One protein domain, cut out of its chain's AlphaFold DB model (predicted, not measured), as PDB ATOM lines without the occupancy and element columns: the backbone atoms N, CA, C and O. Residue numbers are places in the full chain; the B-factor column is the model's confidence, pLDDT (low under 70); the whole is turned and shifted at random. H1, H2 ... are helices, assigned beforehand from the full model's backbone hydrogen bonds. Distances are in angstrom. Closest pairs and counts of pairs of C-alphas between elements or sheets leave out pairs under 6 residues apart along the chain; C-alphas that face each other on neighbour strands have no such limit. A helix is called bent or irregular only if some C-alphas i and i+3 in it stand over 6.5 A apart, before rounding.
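Overview. This is residues 4 to 93 of the 95 residues of an uncharacterized protein of Paenibacillus sp. RUD330 (UniProt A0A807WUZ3). One very long, straight helix, H1, makes the length of the model: its residues 4 to 29 stick out as a free arm, and H3 crosses its last part, residues 34 to 47, in a slanting, uneven X. The short helix H2 packs at the side of this crossing, on the stretch of chain that folds back from the end of H1 to the beginning of H3. The printed part has 90 residues, with three named helices in the order H1, H2, H3 and no named strand; the class is all helix, with 77 of the 90 residues in the helices. The whole is extended, with a radius of gyration of the C-alphas of 20.1 A and spans of 73 by 30 by 15 A.

Along the chain. H1 is residues 4 to 47 and begins at C-alpha 4, at (2.949, -13.328, -1.820). It ends at C-alpha 47, at (0.481, -19.803, -66.193), 64.7 A from its first C-alpha. H2 is residues 54 to 60, seven residues. H3 is residues 67 to 92, 38.2 A from first to last C-alpha, and ends at C-alpha 92, at (-7.976, -29.001, -72.293). H3 is irregular, but only just: C-alphas 68 and 71 are 6.8 A apart, and its line is a rough one.

Arrangement. H1 touches H3 with residues 34 to 47 alone, and the closest C-alphas are those of Thr 39 and Thr 80, 5.9 A apart. Their lines stand at a steep tilt of 41 degrees, and they run the same way. H1 and H2 are close but not clearly touching, the closest C-alphas being those of Tyr 41 and Phe 57 at 7.3 A. Their lines are about perpendicular, at 87 degrees. H2 and H3 only just touch, with 3 pairs of C-alphas within 8 A; the closest are those of Leu 54 and Ala 74, 6.7 A apart. H3 touches H2 with residues 70 to 74 alone, and the two lines are about perpendicular, at 83 degrees. In H1 and H2 every O i to N i+4 pair is within hydrogen-bond range; in H3, 20 of 22 are.

Size, cuts and confidence. The two C-alphas farthest apart are those of Leu 4 and Gly 93, 74.1 A. Without residues 4 to 29, which stand free, the body has 64 residues and spans 41 by 19 by 15 A. The links H1 to H2 and H2 to H3 are short, with six residues each. The printed part has no cut. The mean pLDDT of the printed part is 91.2, and one residue, Gly 93, is under 70.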
ATOM      1  N   LEU A   4       2.381 -14.268  -0.854       88.38
ATOM      2  CA  LEU A   4       2.949 -13.328  -1.820       88.38
ATOM      3  C   LEU A   4       3.909 -14.001  -2.819       88.38
ATOM      4  O   LEU A   4       3.881 -13.681  -4.002       88.38
ATOM      5  N   GLN A   5       4.749 -14.942  -2.370       86.88
ATOM      6  CA  GLN A   5       5.617 -15.705  -3.281       86.88
ATOM      7  C   GLN A   5       4.792 -16.529  -4.269       86.88
ATOM      8  O   GLN A   5       5.107 -16.556  -5.454       86.88
ATOM      9  N   HIS A   6       3.709 -17.143  -3.793       87.94
ATOM     10  CA  HIS A   6       2.817 -17.911  -4.651       87.94
ATOM     11  C   HIS A   6       2.116 -17.031  -5.702       87.94
ATOM     12  O   HIS A   6       2.024 -17.413  -6.867       87.94
ATOM     13  N   GLU A   7       1.665 -15.835  -5.320       90.50
ATOM     14  CA  GLU A   7       1.038 -14.874  -6.239       90.50
ATOM     15  C   GLU A   7       2.015 -14.380  -7.321       90.50
ATOM     16  O   GLU A   7       1.645 -14.303  -8.495       90.50
ATOM     17  N   ILE A   8       3.276 -14.118  -6.955       91.38
ATOM     18  CA  ILE A   8       4.330 -13.724  -7.907       91.38
ATOM     19  C   ILE A   8       4.599 -14.847  -8.917       91.38
ATOM     20  O   ILE A   8       4.613 -14.603 -10.124       91.38
ATOM     21  N   GLU A   9       4.759 -16.086  -8.451       90.44
ATOM     22  CA  GLU A   9       5.019 -17.238  -9.323       90.44
ATOM     23  C   GLU A   9       3.886 -17.473 -10.334       90.44
ATOM     24  O   GLU A   9       4.145 -17.760 -11.509       90.44
ATOM     25  N   GLN A  10       2.627 -17.315  -9.905       91.00
ATOM     26  CA  GLN A  10       1.476 -17.414 -10.802       91.00
ATOM     27  C   GLN A  10       1.472 -16.303 -11.854       91.00
ATOM     28  O   GLN A  10       1.237 -16.583 -13.032       91.00
ATOM     29  N   TYR A  11       1.753 -15.059 -11.461       93.25
ATOM     30  CA  TYR A  11       1.813 -13.940 -12.400       93.25
ATOM     31  C   TYR A  11       2.873 -14.167 -13.485       93.25
ATOM     32  O   TYR A  11       2.567 -14.093 -14.678       93.25
ATOM     33  N   GLU A  12       4.095 -14.538 -13.093       90.56
ATOM     34  CA  GLU A  12       5.169 -14.815 -14.049       90.56
ATOM     35  C   GLU A  12       4.842 -15.989 -14.986       90.56
ATOM     36  O   GLU A  12       5.237 -16.003 -16.156       90.56
ATOM     37  N   PHE A  13       4.134 -17.008 -14.488       92.50
ATOM     38  CA  PHE A  13       3.668 -18.114 -15.320       92.50
ATOM     39  C   PHE A  13       2.722 -17.624 -16.424       92.50
ATOM     40  O   PHE A  13       2.940 -17.946 -17.598       92.50
ATOM     41  N   TRP A  14       1.716 -16.818 -16.074       92.69
ATOM     42  CA  TRP A  14       0.769 -16.259 -17.041       92.69
ATOM     43  C   TRP A  14       1.443 -15.325 -18.043       92.69
ATOM     44  O   TRP A  14       1.147 -15.383 -19.240       92.69
ATOM     45  N   GLU A  15       2.401 -14.517 -17.592       90.94
ATOM     46  CA  GLU A  15       3.176 -13.654 -18.476       90.94
ATOM     47  C   GLU A  15       3.966 -14.479 -19.505       90.94
ATOM     48  O   GLU A  15       3.817 -14.259 -20.714       90.94
ATOM     49  N   ARG A  16       4.720 -15.498 -19.060       93.69
ATOM     50  CA  ARG A  16       5.466 -16.410 -19.948       93.69
ATOM     51  C   ARG A  16       4.550 -17.137 -20.933       93.69
ATOM     52  O   ARG A  16       4.903 -17.270 -22.107       93.69
ATOM     53  N   LEU A  17       3.380 -17.591 -20.485       92.31
ATOM     54  CA  LEU A  17       2.396 -18.242 -21.352       92.31
ATOM     55  C   LEU A  17       1.869 -17.277 -22.425       92.31
ATOM     56  O   LEU A  17       1.872 -17.621 -23.609       92.31
ATOM     57  N   SER A  18       1.501 -16.052 -22.040       89.19
ATOM     58  CA  SER A  18       0.998 -15.030 -22.967       89.19
ATOM     59  C   SER A  18       2.039 -14.619 -24.015       89.19
ATOM     60  O   SER A  18       1.708 -14.353 -25.172       89.19
ATOM     61  N   LEU A  19       3.323 -14.567 -23.639       84.19
ATOM     62  CA  LEU A  19       4.424 -14.273 -24.556       84.19
ATOM     63  C   LEU A  19       4.583 -15.382 -25.601       84.19
ATOM     64  O   LEU A  19       4.683 -15.085 -26.791       84.19
ATOM     65  N   ARG A  20       4.531 -16.654 -25.183       88.44
ATOM     66  CA  ARG A  20       4.591 -17.804 -26.104       88.44
ATOM     67  C   ARG A  20       3.407 -17.837 -27.066       88.44
ATOM     68  O   ARG A  20       3.608 -18.046 -28.256       88.44
ATOM     69  N   GLN A  21       2.195 -17.593 -26.570       86.62
ATOM     70  CA  GLN A  21       0.988 -17.546 -27.402       86.62
ATOM     71  C   GLN A  21       1.064 -16.433 -28.451       86.62
ATOM     72  O   GLN A  21       0.784 -16.671 -29.623       86.62
ATOM     73  N   ARG A  22       1.514 -15.233 -28.060       82.31
ATOM     74  CA  ARG A  22       1.742 -14.132 -29.005       82.31
ATOM     75  C   ARG A  22       2.797 -14.492 -30.047       82.31
ATOM     76  O   ARG A  22       2.561 -14.277 -31.228       82.31
ATOM     77  N   ALA A  23       3.925 -15.073 -29.637       76.56
ATOM     78  CA  ALA A  23       4.969 -15.505 -30.567       76.56
ATOM     79  C   ALA A  23       4.461 -16.550 -31.579       76.56
ATOM     80  O   ALA A  23       4.775 -16.443 -32.762       76.56
ATOM     81  N   ALA A  24       3.637 -17.507 -31.137       81.44
ATOM     82  CA  ALA A  24       2.998 -18.486 -32.016       81.44
ATOM     83  C   ALA A  24       2.064 -17.813 -33.035       81.44
ATOM     84  O   ALA A  24       2.219 -18.033 -34.234       81.44
ATOM     85  N   LEU A  25       1.176 -16.919 -32.580       84.19
ATOM     86  CA  LEU A  25       0.272 -16.155 -33.450       84.19
ATOM     87  C   LEU A  25       1.032 -15.312 -34.486       84.19
ATOM     88  O   LEU A  25       0.684 -15.308 -35.665       84.19
ATOM     89  N   TYR A  26       2.093 -14.613 -34.072       75.06
ATOM     90  CA  TYR A  26       2.931 -13.851 -35.003       75.06
ATOM     91  C   TYR A  26       3.632 -14.760 -36.018       75.06
ATOM     92  O   TYR A  26       3.702 -14.415 -37.198       75.06
ATOM     93  N   GLY A  27       4.118 -15.927 -35.585       78.56
ATOM     94  CA  GLY A  27       4.704 -16.931 -36.473       78.56
ATOM     95  C   GLY A  27       3.711 -17.432 -37.524       78.56
ATOM     96  O   GLY A  27       4.042 -17.471 -38.710       78.56
ATOM     97  N   GLU A  28       2.477 -17.734 -37.118       84.94
ATOM     98  CA  GLU A  28       1.410 -18.164 -38.029       84.94
ATOM     99  C   GLU A  28       1.084 -17.101 -39.082       84.94
ATOM    100  O   GLU A  28       1.014 -17.423 -40.269       84.94
ATOM    101  N   GLN A  29       0.981 -15.827 -38.687       86.38
ATOM    102  CA  GLN A  29       0.736 -14.725 -39.625       86.38
ATOM    103  C   GLN A  29       1.869 -14.557 -40.647       86.38
ATOM    104  O   GLN A  29       1.620 -14.269 -41.820       86.38
ATOM    105  N   ILE A  30       3.127 -14.733 -40.227       84.88
ATOM    106  CA  ILE A  30       4.279 -14.676 -41.138       84.88
ATOM    107  C   ILE A  30       4.212 -15.825 -42.148       84.88
ATOM    108  O   ILE A  30       4.388 -15.592 -43.346       84.88
ATOM    109  N   LEU A  31       3.914 -17.045 -41.691       88.69
ATOM    110  CA  LEU A  31       3.781 -18.214 -42.564       88.69
ATOM    111  C   LEU A  31       2.582 -18.101 -43.510       88.69
ATOM    112  O   LEU A  31       2.659 -18.538 -44.655       88.69
ATOM    113  N   GLU A  32       1.481 -17.493 -43.075       92.75
ATOM    114  CA  GLU A  32       0.331 -17.217 -43.933       92.75
ATOM    115  C   GLU A  32       0.684 -16.237 -45.059       92.75
ATOM    116  O   GLU A  32       0.436 -16.528 -46.231       92.75
ATOM    117  N   ARG A  33       1.349 -15.123 -44.729       93.62
ATOM    118  CA  ARG A  33       1.831 -14.157 -45.731       93.62
ATOM    119  C   ARG A  33       2.823 -14.788 -46.702       93.62
ATOM    120  O   ARG A  33       2.719 -14.563 -47.905       93.62
ATOM    121  N   LEU A  34       3.740 -15.611 -46.188       94.75
ATOM    122  CA  LEU A  34       4.669 -16.384 -47.007       94.75
ATOM    123  C   LEU A  34       3.913 -17.288 -47.984       94.75
ATOM    124  O   LEU A  34       4.175 -17.242 -49.184       94.75
ATOM    125  N   ARG A  35       2.943 -18.072 -47.497       95.75
ATOM    126  CA  ARG A  35       2.144 -18.968 -48.345       95.75
ATOM    127  C   ARG A  35       1.414 -18.211 -49.446       95.75
ATOM    128  O   ARG A  35       1.446 -18.646 -50.596       95.75
ATOM    129  N   ALA A  36       0.810 -17.069 -49.124       96.00
ATOM    130  CA  ALA A  36       0.146 -16.218 -50.107       96.00
ATOM    131  C   ALA A  36       1.125 -15.703 -51.180       96.00
ATOM    132  O   ALA A  36       0.835 -15.794 -52.376       96.00
ATOM    133  N   ALA A  37       2.303 -15.219 -50.773       96.81
ATOM    134  CA  ALA A  37       3.333 -14.737 -51.692       96.81
ATOM    135  C   ALA A  37       3.837 -15.848 -52.629       96.81
ATOM    136  O   ALA A  37       3.880 -15.658 -53.849       96.81
ATOM    137  N   VAL A  38       4.158 -17.022 -52.072       97.69
ATOM    138  CA  VAL A  38       4.626 -18.187 -52.835       97.69
ATOM    139  C   VAL A  38       3.553 -18.662 -53.809       97.69
ATOM    140  O   VAL A  38       3.849 -18.866 -54.984       97.69
ATOM    141  N   THR A  39       2.299 -18.767 -53.362       97.75
ATOM    142  CA  THR A  39       1.170 -19.190 -54.206       97.75
ATOM    143  C   THR A  39       1.009 -18.254 -55.401       97.75
ATOM    144  O   THR A  39       0.970 -18.695 -56.549       97.75
ATOM    145  N   ALA A  40       0.990 -16.942 -55.154       97.25
ATOM    146  CA  ALA A  40       0.810 -15.949 -56.203       97.25
ATOM    147  C   ALA A  40       1.976 -15.939 -57.208       97.25
ATOM    148  O   ALA A  40       1.753 -15.828 -58.415       97.25
ATOM    149  N   TYR A  41       3.221 -16.057 -56.734       97.75
ATOM    150  CA  TYR A  41       4.393 -16.169 -57.605       97.75
ATOM    151  C   TYR A  41       4.349 -17.443 -58.459       97.75
ATOM    152  O   TYR A  41       4.524 -17.364 -59.677       97.75
ATOM    153  N   THR A  42       4.087 -18.592 -57.833       97.56
ATOM    154  CA  THR A  42       4.087 -19.908 -58.487       97.56
ATOM    155  C   THR A  42       3.014 -19.959 -59.562       97.56
ATOM    156  O   THR A  42       3.320 -20.224 -60.720       97.56
ATOM    157  N   HIS A  43       1.781 -19.578 -59.214       97.25
ATOM    158  CA  HIS A  43       0.662 -19.544 -60.148       97.25
ATOM    159  C   HIS A  43       0.962 -18.673 -61.374       97.25
ATOM    160  O   HIS A  43       0.765 -19.103 -62.507       97.25
ATOM    161  N   ARG A  44       1.470 -17.448 -61.177       96.25
ATOM    162  CA  ARG A  44       1.828 -16.564 -62.299       96.25
ATOM    163  C   ARG A  44       2.921 -17.155 -63.185       96.25
ATOM    164  O   ARG A  44       2.861 -16.978 -64.395       96.25
ATOM    165  N   THR A  45       3.909 -17.815 -62.589       96.50
ATOM    166  CA  THR A  45       5.045 -18.381 -63.327       96.50
ATOM    167  C   THR A  45       4.599 -19.560 -64.186       96.50
ATOM    168  O   THR A  45       4.871 -19.561 -65.383       96.50
ATOM    169  N   VAL A  46       3.831 -20.490 -63.612       95.44
ATOM    170  CA  VAL A  46       3.301 -21.662 -64.330       95.44
ATOM    171  C   VAL A  46       2.336 -21.240 -65.440       95.44
ATOM    172  O   VAL A  46       2.477 -21.685 -66.574       95.44
ATOM    173  N   MET A  47       1.414 -20.309 -65.170       92.44
ATOM    174  CA  MET A  47       0.481 -19.803 -66.193       92.44
ATOM    175  C   MET A  47       1.179 -19.057 -67.340       92.44
ATOM    176  O   MET A  47       0.630 -18.970 -68.435       92.44
ATOM    177  N   ALA A  48       2.381 -18.524 -67.106       93.50
ATOM    178  CA  ALA A  48       3.221 -17.927 -68.142       93.50
ATOM    179  C   ALA A  48       4.083 -18.963 -68.897       93.50
ATOM    180  O   ALA A  48       4.897 -18.574 -69.732       93.50
ATOM    181  N   GLY A  49       3.938 -20.260 -68.601       92.69
ATOM    182  CA  GLY A  49       4.733 -21.345 -69.185       92.69
ATOM    183  C   GLY A  49       6.143 -21.481 -68.598       92.69
ATOM    184  O   GLY A  49       6.993 -22.137 -69.193       92.69
ATOM    185  N   GLY A  50       6.419 -20.834 -67.464       93.69
ATOM    186  CA  GLY A  50       7.704 -20.908 -66.773       93.69
ATOM    187  C   GLY A  50       7.737 -21.974 -65.678       93.69
ATOM    188  O   GLY A  50       6.703 -22.403 -65.173       93.69
ATOM    189  N   SER A  51       8.951 -22.333 -65.251       94.31
ATOM    190  CA  SER A  51       9.173 -23.169 -64.066       94.31
ATOM    191  C   SER A  51       9.436 -22.277 -62.847       94.31
ATOM    192  O   SER A  51      10.408 -21.520 -62.862       94.31
ATOM    193  N   PRO A  52       8.610 -22.330 -61.791       96.06
ATOM    194  CA  PRO A  52       8.883 -21.614 -60.550       96.06
ATOM    195  C   PRO A  52      10.129 -22.197 -59.870       96.06
ATOM    196  O   PRO A  52      10.291 -23.414 -59.800       96.06
ATOM    197  N   THR A  53      11.017 -21.337 -59.366       96.44
ATOM    198  CA  THR A  53      12.219 -21.771 -58.637       96.44
ATOM    199  C   THR A  53      12.358 -21.024 -57.315       96.44
ATOM    200  O   THR A  53      11.950 -19.863 -57.188       96.44
ATOM    201  N   LEU A  54      12.956 -21.690 -56.322       95.56
ATOM    202  CA  LEU A  54      13.249 -21.085 -55.022       95.56
ATOM    203  C   LEU A  54      14.145 -19.850 -55.186       95.56
ATOM    204  O   LEU A  54      13.832 -18.797 -54.637       95.56
ATOM    205  N   ASP A  55      15.214 -19.954 -55.975       96.19
ATOM    206  CA  ASP A  55      16.183 -18.869 -56.158       96.19
ATOM    207  C   ASP A  55      15.549 -17.623 -56.787       96.19
ATOM    208  O   ASP A  55      15.772 -16.507 -56.306       96.19
ATOM    209  N   ASP A  56      14.703 -17.788 -57.808       96.88
ATOM    210  CA  ASP A  56      14.000 -16.663 -58.430       96.88
ATOM    211  C   ASP A  56      12.979 -16.029 -57.488       96.88
ATOM    212  O   ASP A  56      12.819 -14.802 -57.477       96.88
ATOM    213  N   PHE A  57      12.291 -16.843 -56.684       97.50
ATOM    214  CA  PHE A  57      11.390 -16.334 -55.656       97.50
ATOM    215  C   PHE A  57      12.154 -15.523 -54.609       97.50
ATOM    216  O   PHE A  57      11.781 -14.382 -54.352       97.50
ATOM    217  N   ILE A  58      13.258 -16.047 -54.070       97.00
ATOM    218  CA  ILE A  58      14.094 -15.344 -53.086       97.00
ATOM    219  C   ILE A  58      14.709 -14.070 -53.673       97.00
ATOM    220  O   ILE A  58      14.806 -13.058 -52.981       97.00
ATOM    221  N   LYS A  59      15.089 -14.073 -54.954       96.62
ATOM    222  CA  LYS A  59      15.584 -12.873 -55.641       96.62
ATOM    223  C   LYS A  59      14.521 -11.772 -55.720       96.62
ATOM    224  O   LYS A  59      14.865 -10.597 -55.615       96.62
ATOM    225  N   LYS A  60      13.248 -12.139 -55.909       95.50
ATOM    226  CA  LYS A  60      12.108 -11.202 -55.935       95.50
ATOM    227  C   LYS A  60      11.610 -10.823 -54.538       95.50
ATOM    228  O   LYS A  60      11.074  -9.732 -54.380       95.50
ATOM    229  N   HIS A  61      11.800 -11.706 -53.562       94.75
ATOM    230  CA  HIS A  61      11.335 -11.579 -52.183       94.75
ATOM    231  C   HIS A  61      12.481 -11.840 -51.186       94.75
ATOM    232  O   HIS A  61      12.493 -12.866 -50.490       94.75
ATOM    233  N   PRO A  62      13.484 -10.942 -51.114       95.00
ATOM    234  CA  PRO A  62      14.660 -11.130 -50.266       95.00
ATOM    235  C   PRO A  62      14.329 -11.209 -48.767       95.00
ATOM    236  O   PRO A  62      15.099 -11.793 -48.003       95.00
ATOM    237  N   GLU A  63      13.179 -10.687 -48.335       92.56
ATOM    238  CA  GLU A  63      12.655 -10.803 -46.969       92.56
ATOM    239  C   GLU A  63      12.447 -12.258 -46.516       92.56
ATOM    240  O   GLU A  63      12.512 -12.547 -45.319       92.56
ATOM    241  N   TYR A  64      12.276 -13.188 -47.461       93.69
ATOM    242  CA  TYR A  64      12.097 -14.616 -47.196       93.69
ATOM    243  C   TYR A  64      13.367 -15.447 -47.411       93.69
ATOM    244  O   TYR A  64      13.309 -16.673 -47.355       93.69
ATOM    245  N   LYS A  65      14.537 -14.815 -47.599       93.31
ATOM    246  CA  LYS A  65      15.826 -15.500 -47.839       93.31
ATOM    247  C   LYS A  65      16.264 -16.438 -46.708       93.31
ATOM    248  O   LYS A  65      17.202 -17.214 -46.884       93.31
ATOM    249  N   ARG A  66      15.611 -16.382 -45.552       90.75
ATOM    250  CA  ARG A  66      16.004 -17.138 -44.367       90.75
ATOM    251  C   ARG A  66      15.924 -18.659 -44.597       90.75
ATOM    252  O   ARG A  66      14.874 -19.120 -45.048       90.75
ATOM    253  N   PRO A  67      16.980 -19.436 -44.280       90.50
ATOM    254  CA  PRO A  67      17.016 -20.880 -44.528       90.50
ATOM    255  C   PRO A  67      15.833 -21.650 -43.930       90.50
ATOM    256  O   PRO A  67      15.318 -22.574 -44.553       90.50
ATOM    257  N   GLU A  68      15.348 -21.241 -42.755       88.81
ATOM    258  CA  GLU A  68      14.208 -21.867 -42.080       88.81
ATOM    259  C   GLU A  68      12.896 -21.786 -42.879       88.81
ATOM    260  O   GLU A  68      11.990 -22.588 -42.664       88.81
ATOM    261  N   LEU A  69      12.786 -20.849 -43.828       91.56
ATOM    262  CA  LEU A  69      11.600 -20.683 -44.668       91.56
ATOM    263  C   LEU A  69      11.677 -21.481 -45.971       91.56
ATOM    264  O   LEU A  69      10.646 -21.697 -46.605       91.56
ATOM    265  N   HIS A  70      12.862 -21.943 -46.381       93.06
ATOM    266  CA  HIS A  70      13.061 -22.581 -47.690       93.06
ATOM    267  C   HIS A  70      12.229 -23.853 -47.840       93.06
ATOM    268  O   HIS A  70      11.607 -24.053 -48.880       93.06
ATOM    269  N   GLY A  71      12.140 -24.665 -46.782       91.69
ATOM    270  CA  GLY A  71      11.287 -25.857 -46.771       91.69
ATOM    271  C   GLY A  71       9.805 -25.519 -46.958       91.69
ATOM    272  O   GLY A  71       9.123 -26.149 -47.762       91.69
ATOM    273  N   HIS A  72       9.314 -24.474 -46.284       93.31
ATOM    274  CA  HIS A  72       7.933 -24.007 -46.443       93.31
ATOM    275  C   HIS A  72       7.661 -23.474 -47.853       93.31
ATOM    276  O   HIS A  72       6.599 -23.747 -48.412       93.31
ATOM    277  N   ILE A  73       8.618 -22.743 -48.432       96.00
ATOM    278  CA  ILE A  73       8.518 -22.225 -49.799       96.00
ATOM    279  C   ILE A  73       8.451 -23.381 -50.795       96.00
ATOM    280  O   ILE A  73       7.523 -23.423 -51.596       96.00
ATOM    281  N   ALA A  74       9.381 -24.334 -50.718       94.94
ATOM    282  CA  ALA A  74       9.446 -25.463 -51.641       94.94
ATOM    283  C   ALA A  74       8.162 -26.309 -51.610       94.94
ATOM    284  O   ALA A  74       7.597 -26.606 -52.660       94.94
ATOM    285  N   VAL A  75       7.656 -26.630 -50.414       95.62
ATOM    286  CA  VAL A  75       6.403 -27.386 -50.260       95.62
ATOM    287  C   VAL A  75       5.215 -26.615 -50.837       95.62
ATOM    288  O   VAL A  75       4.404 -27.185 -51.562       95.62
ATOM    289  N   GLN A  76       5.100 -25.317 -50.544       97.12
ATOM    290  CA  GLN A  76       3.984 -24.523 -51.054       97.12
ATOM    291  C   GLN A  76       4.054 -24.339 -52.578       97.12
ATOM    292  O   GLN A  76       3.010 -24.348 -53.228       97.12
ATOM    293  N   MET A  77       5.254 -24.199 -53.151       97.12
ATOM    294  CA  MET A  77       5.453 -24.172 -54.604       97.12
ATOM    295  C   MET A  77       4.958 -25.463 -55.254       97.12
ATOM    296  O   MET A  77       4.161 -25.381 -56.183       97.12
ATOM    297  N   ASP A  78       5.365 -26.629 -54.740       96.56
ATOM    298  CA  ASP A  78       4.935 -27.934 -55.268       96.56
ATOM    299  C   ASP A  78       3.405 -28.078 -55.249       96.56
ATOM    300  O   ASP A  78       2.781 -28.366 -56.271       96.56
ATOM    301  N   ILE A  79       2.774 -27.774 -54.108       95.44
ATOM    302  CA  ILE A  79       1.310 -27.821 -53.957       95.44
ATOM    303  C   ILE A  79       0.619 -26.927 -54.991       95.44
ATOM    304  O   ILE A  79      -0.347 -27.341 -55.643       95.44
ATOM    305  N   THR A  80       1.083 -25.683 -55.131       95.88
ATOM    306  CA  THR A  80       0.469 -24.724 -56.048       95.88
ATOM    307  C   THR A  80       0.699 -25.114 -57.504       95.88
ATOM    308  O   THR A  80      -0.241 -25.040 -58.289       95.88
ATOM    309  N   GLN A  81       1.902 -25.560 -57.870       95.38
ATOM    310  CA  GLN A  81       2.216 -25.976 -59.234       95.38
ATOM    311  C   GLN A  81       1.318 -27.134 -59.680       95.38
ATOM    312  O   GLN A  81       0.625 -27.003 -60.688       95.38
ATOM    313  N   ARG A  82       1.220 -28.196 -58.870       94.06
ATOM    314  CA  ARG A  82       0.361 -29.359 -59.160       94.06
ATOM    315  C   ARG A  82      -1.111 -28.975 -59.297       94.06
ATOM    316  O   ARG A  82      -1.829 -29.539 -60.117       94.06
ATOM    317  N   SER A  83      -1.564 -28.006 -58.502       93.62
ATOM    318  CA  SER A  83      -2.943 -27.507 -58.568       93.62
ATOM    319  C   SER A  83      -3.218 -26.758 -59.877       93.62
ATOM    320  O   SER A  83      -4.259 -26.970 -60.491       93.62
ATOM    321  N   VAL A  84      -2.283 -25.917 -60.333       93.19
ATOM    322  CA  VAL A  84      -2.412 -25.175 -61.600       93.19
ATOM    323  C   VAL A  84      -2.358 -26.115 -62.802       93.19
ATOM    324  O   VAL A  84      -3.171 -25.983 -63.714       93.19
ATOM    325  N   GLU A  85      -1.436 -27.077 -62.796       90.25
ATOM    326  CA  GLU A  85      -1.316 -28.098 -63.845       90.25
ATOM    327  C   GLU A  85      -2.614 -28.908 -63.966       90.25
ATOM    328  O   GLU A  85      -3.179 -29.017 -65.053       90.25
ATOM    329  N   PHE A  86      -3.171 -29.355 -62.839       90.62
ATOM    330  CA  PHE A  86      -4.451 -30.062 -62.807       90.62
ATOM    331  C   PHE A  86      -5.628 -29.227 -63.348       90.62
ATOM    332  O   PHE A  86      -6.504 -29.738 -64.052       90.62
ATOM    333  N   GLU A  87      -5.685 -27.929 -63.035       88.06
ATOM    334  CA  GLU A  87      -6.704 -27.033 -63.593       88.06
ATOM    335  C   GLU A  87      -6.540 -26.819 -65.102       88.06
ATOM    336  O   GLU A  87      -7.542 -26.717 -65.820       88.06
ATOM    337  N   ALA A  88      -5.300 -26.762 -65.591       85.00
ATOM    338  CA  ALA A  88      -5.007 -26.664 -67.015       85.00
ATOM    339  C   ALA A  88      -5.457 -27.932 -67.761       85.00
ATOM    340  O   ALA A  88      -6.165 -27.818 -68.762       85.00
ATOM    341  N   GLU A  89      -5.152 -29.118 -67.224       83.88
ATOM    342  CA  GLU A  89      -5.563 -30.419 -67.775       83.88
ATOM    343  C   GLU A  89      -7.088 -30.555 -67.885       83.88
ATOM    344  O   GLU A  89      -7.618 -30.990 -68.912       83.88
ATOM    345  N   LYS A  90      -7.827 -30.116 -66.856       83.69
ATOM    346  CA  LYS A  90      -9.299 -30.108 -66.888       83.69
ATOM    347  C   LYS A  90      -9.873 -29.222 -67.990       83.69
ATOM    348  O   LYS A  90     -10.938 -29.533 -68.519       83.69
ATOM    349  N   ARG A  91      -9.214 -28.106 -68.318       73.81
ATOM    350  CA  ARG A  91      -9.678 -27.170 -69.357       73.81
ATOM    351  C   ARG A  91      -9.405 -27.679 -70.770       73.81
ATOM    352  O   ARG A  91     -10.156 -27.327 -71.673       73.81
ATOM    353  N   THR A  92      -8.367 -28.490 -70.968       75.19
ATOM    354  CA  THR A  92      -7.976 -29.001 -72.293       75.19
ATOM    355  C   THR A  92      -8.702 -30.280 -72.716       75.19
ATOM    356  O   THR A  92      -8.551 -30.693 -73.860       75.19
ATOM    357  N   GLY A  93      -9.538 -30.876 -71.856       60.53
ATOM    358  CA  GLY A  93     -10.499 -31.905 -72.270       60.53
ATOM    359  C   GLY A  93      -9.881 -33.233 -72.720       60.53
ATOM    360  O   GLY A  93     -10.419 -33.880 -73.612       60.53
TER     361      GLY A  93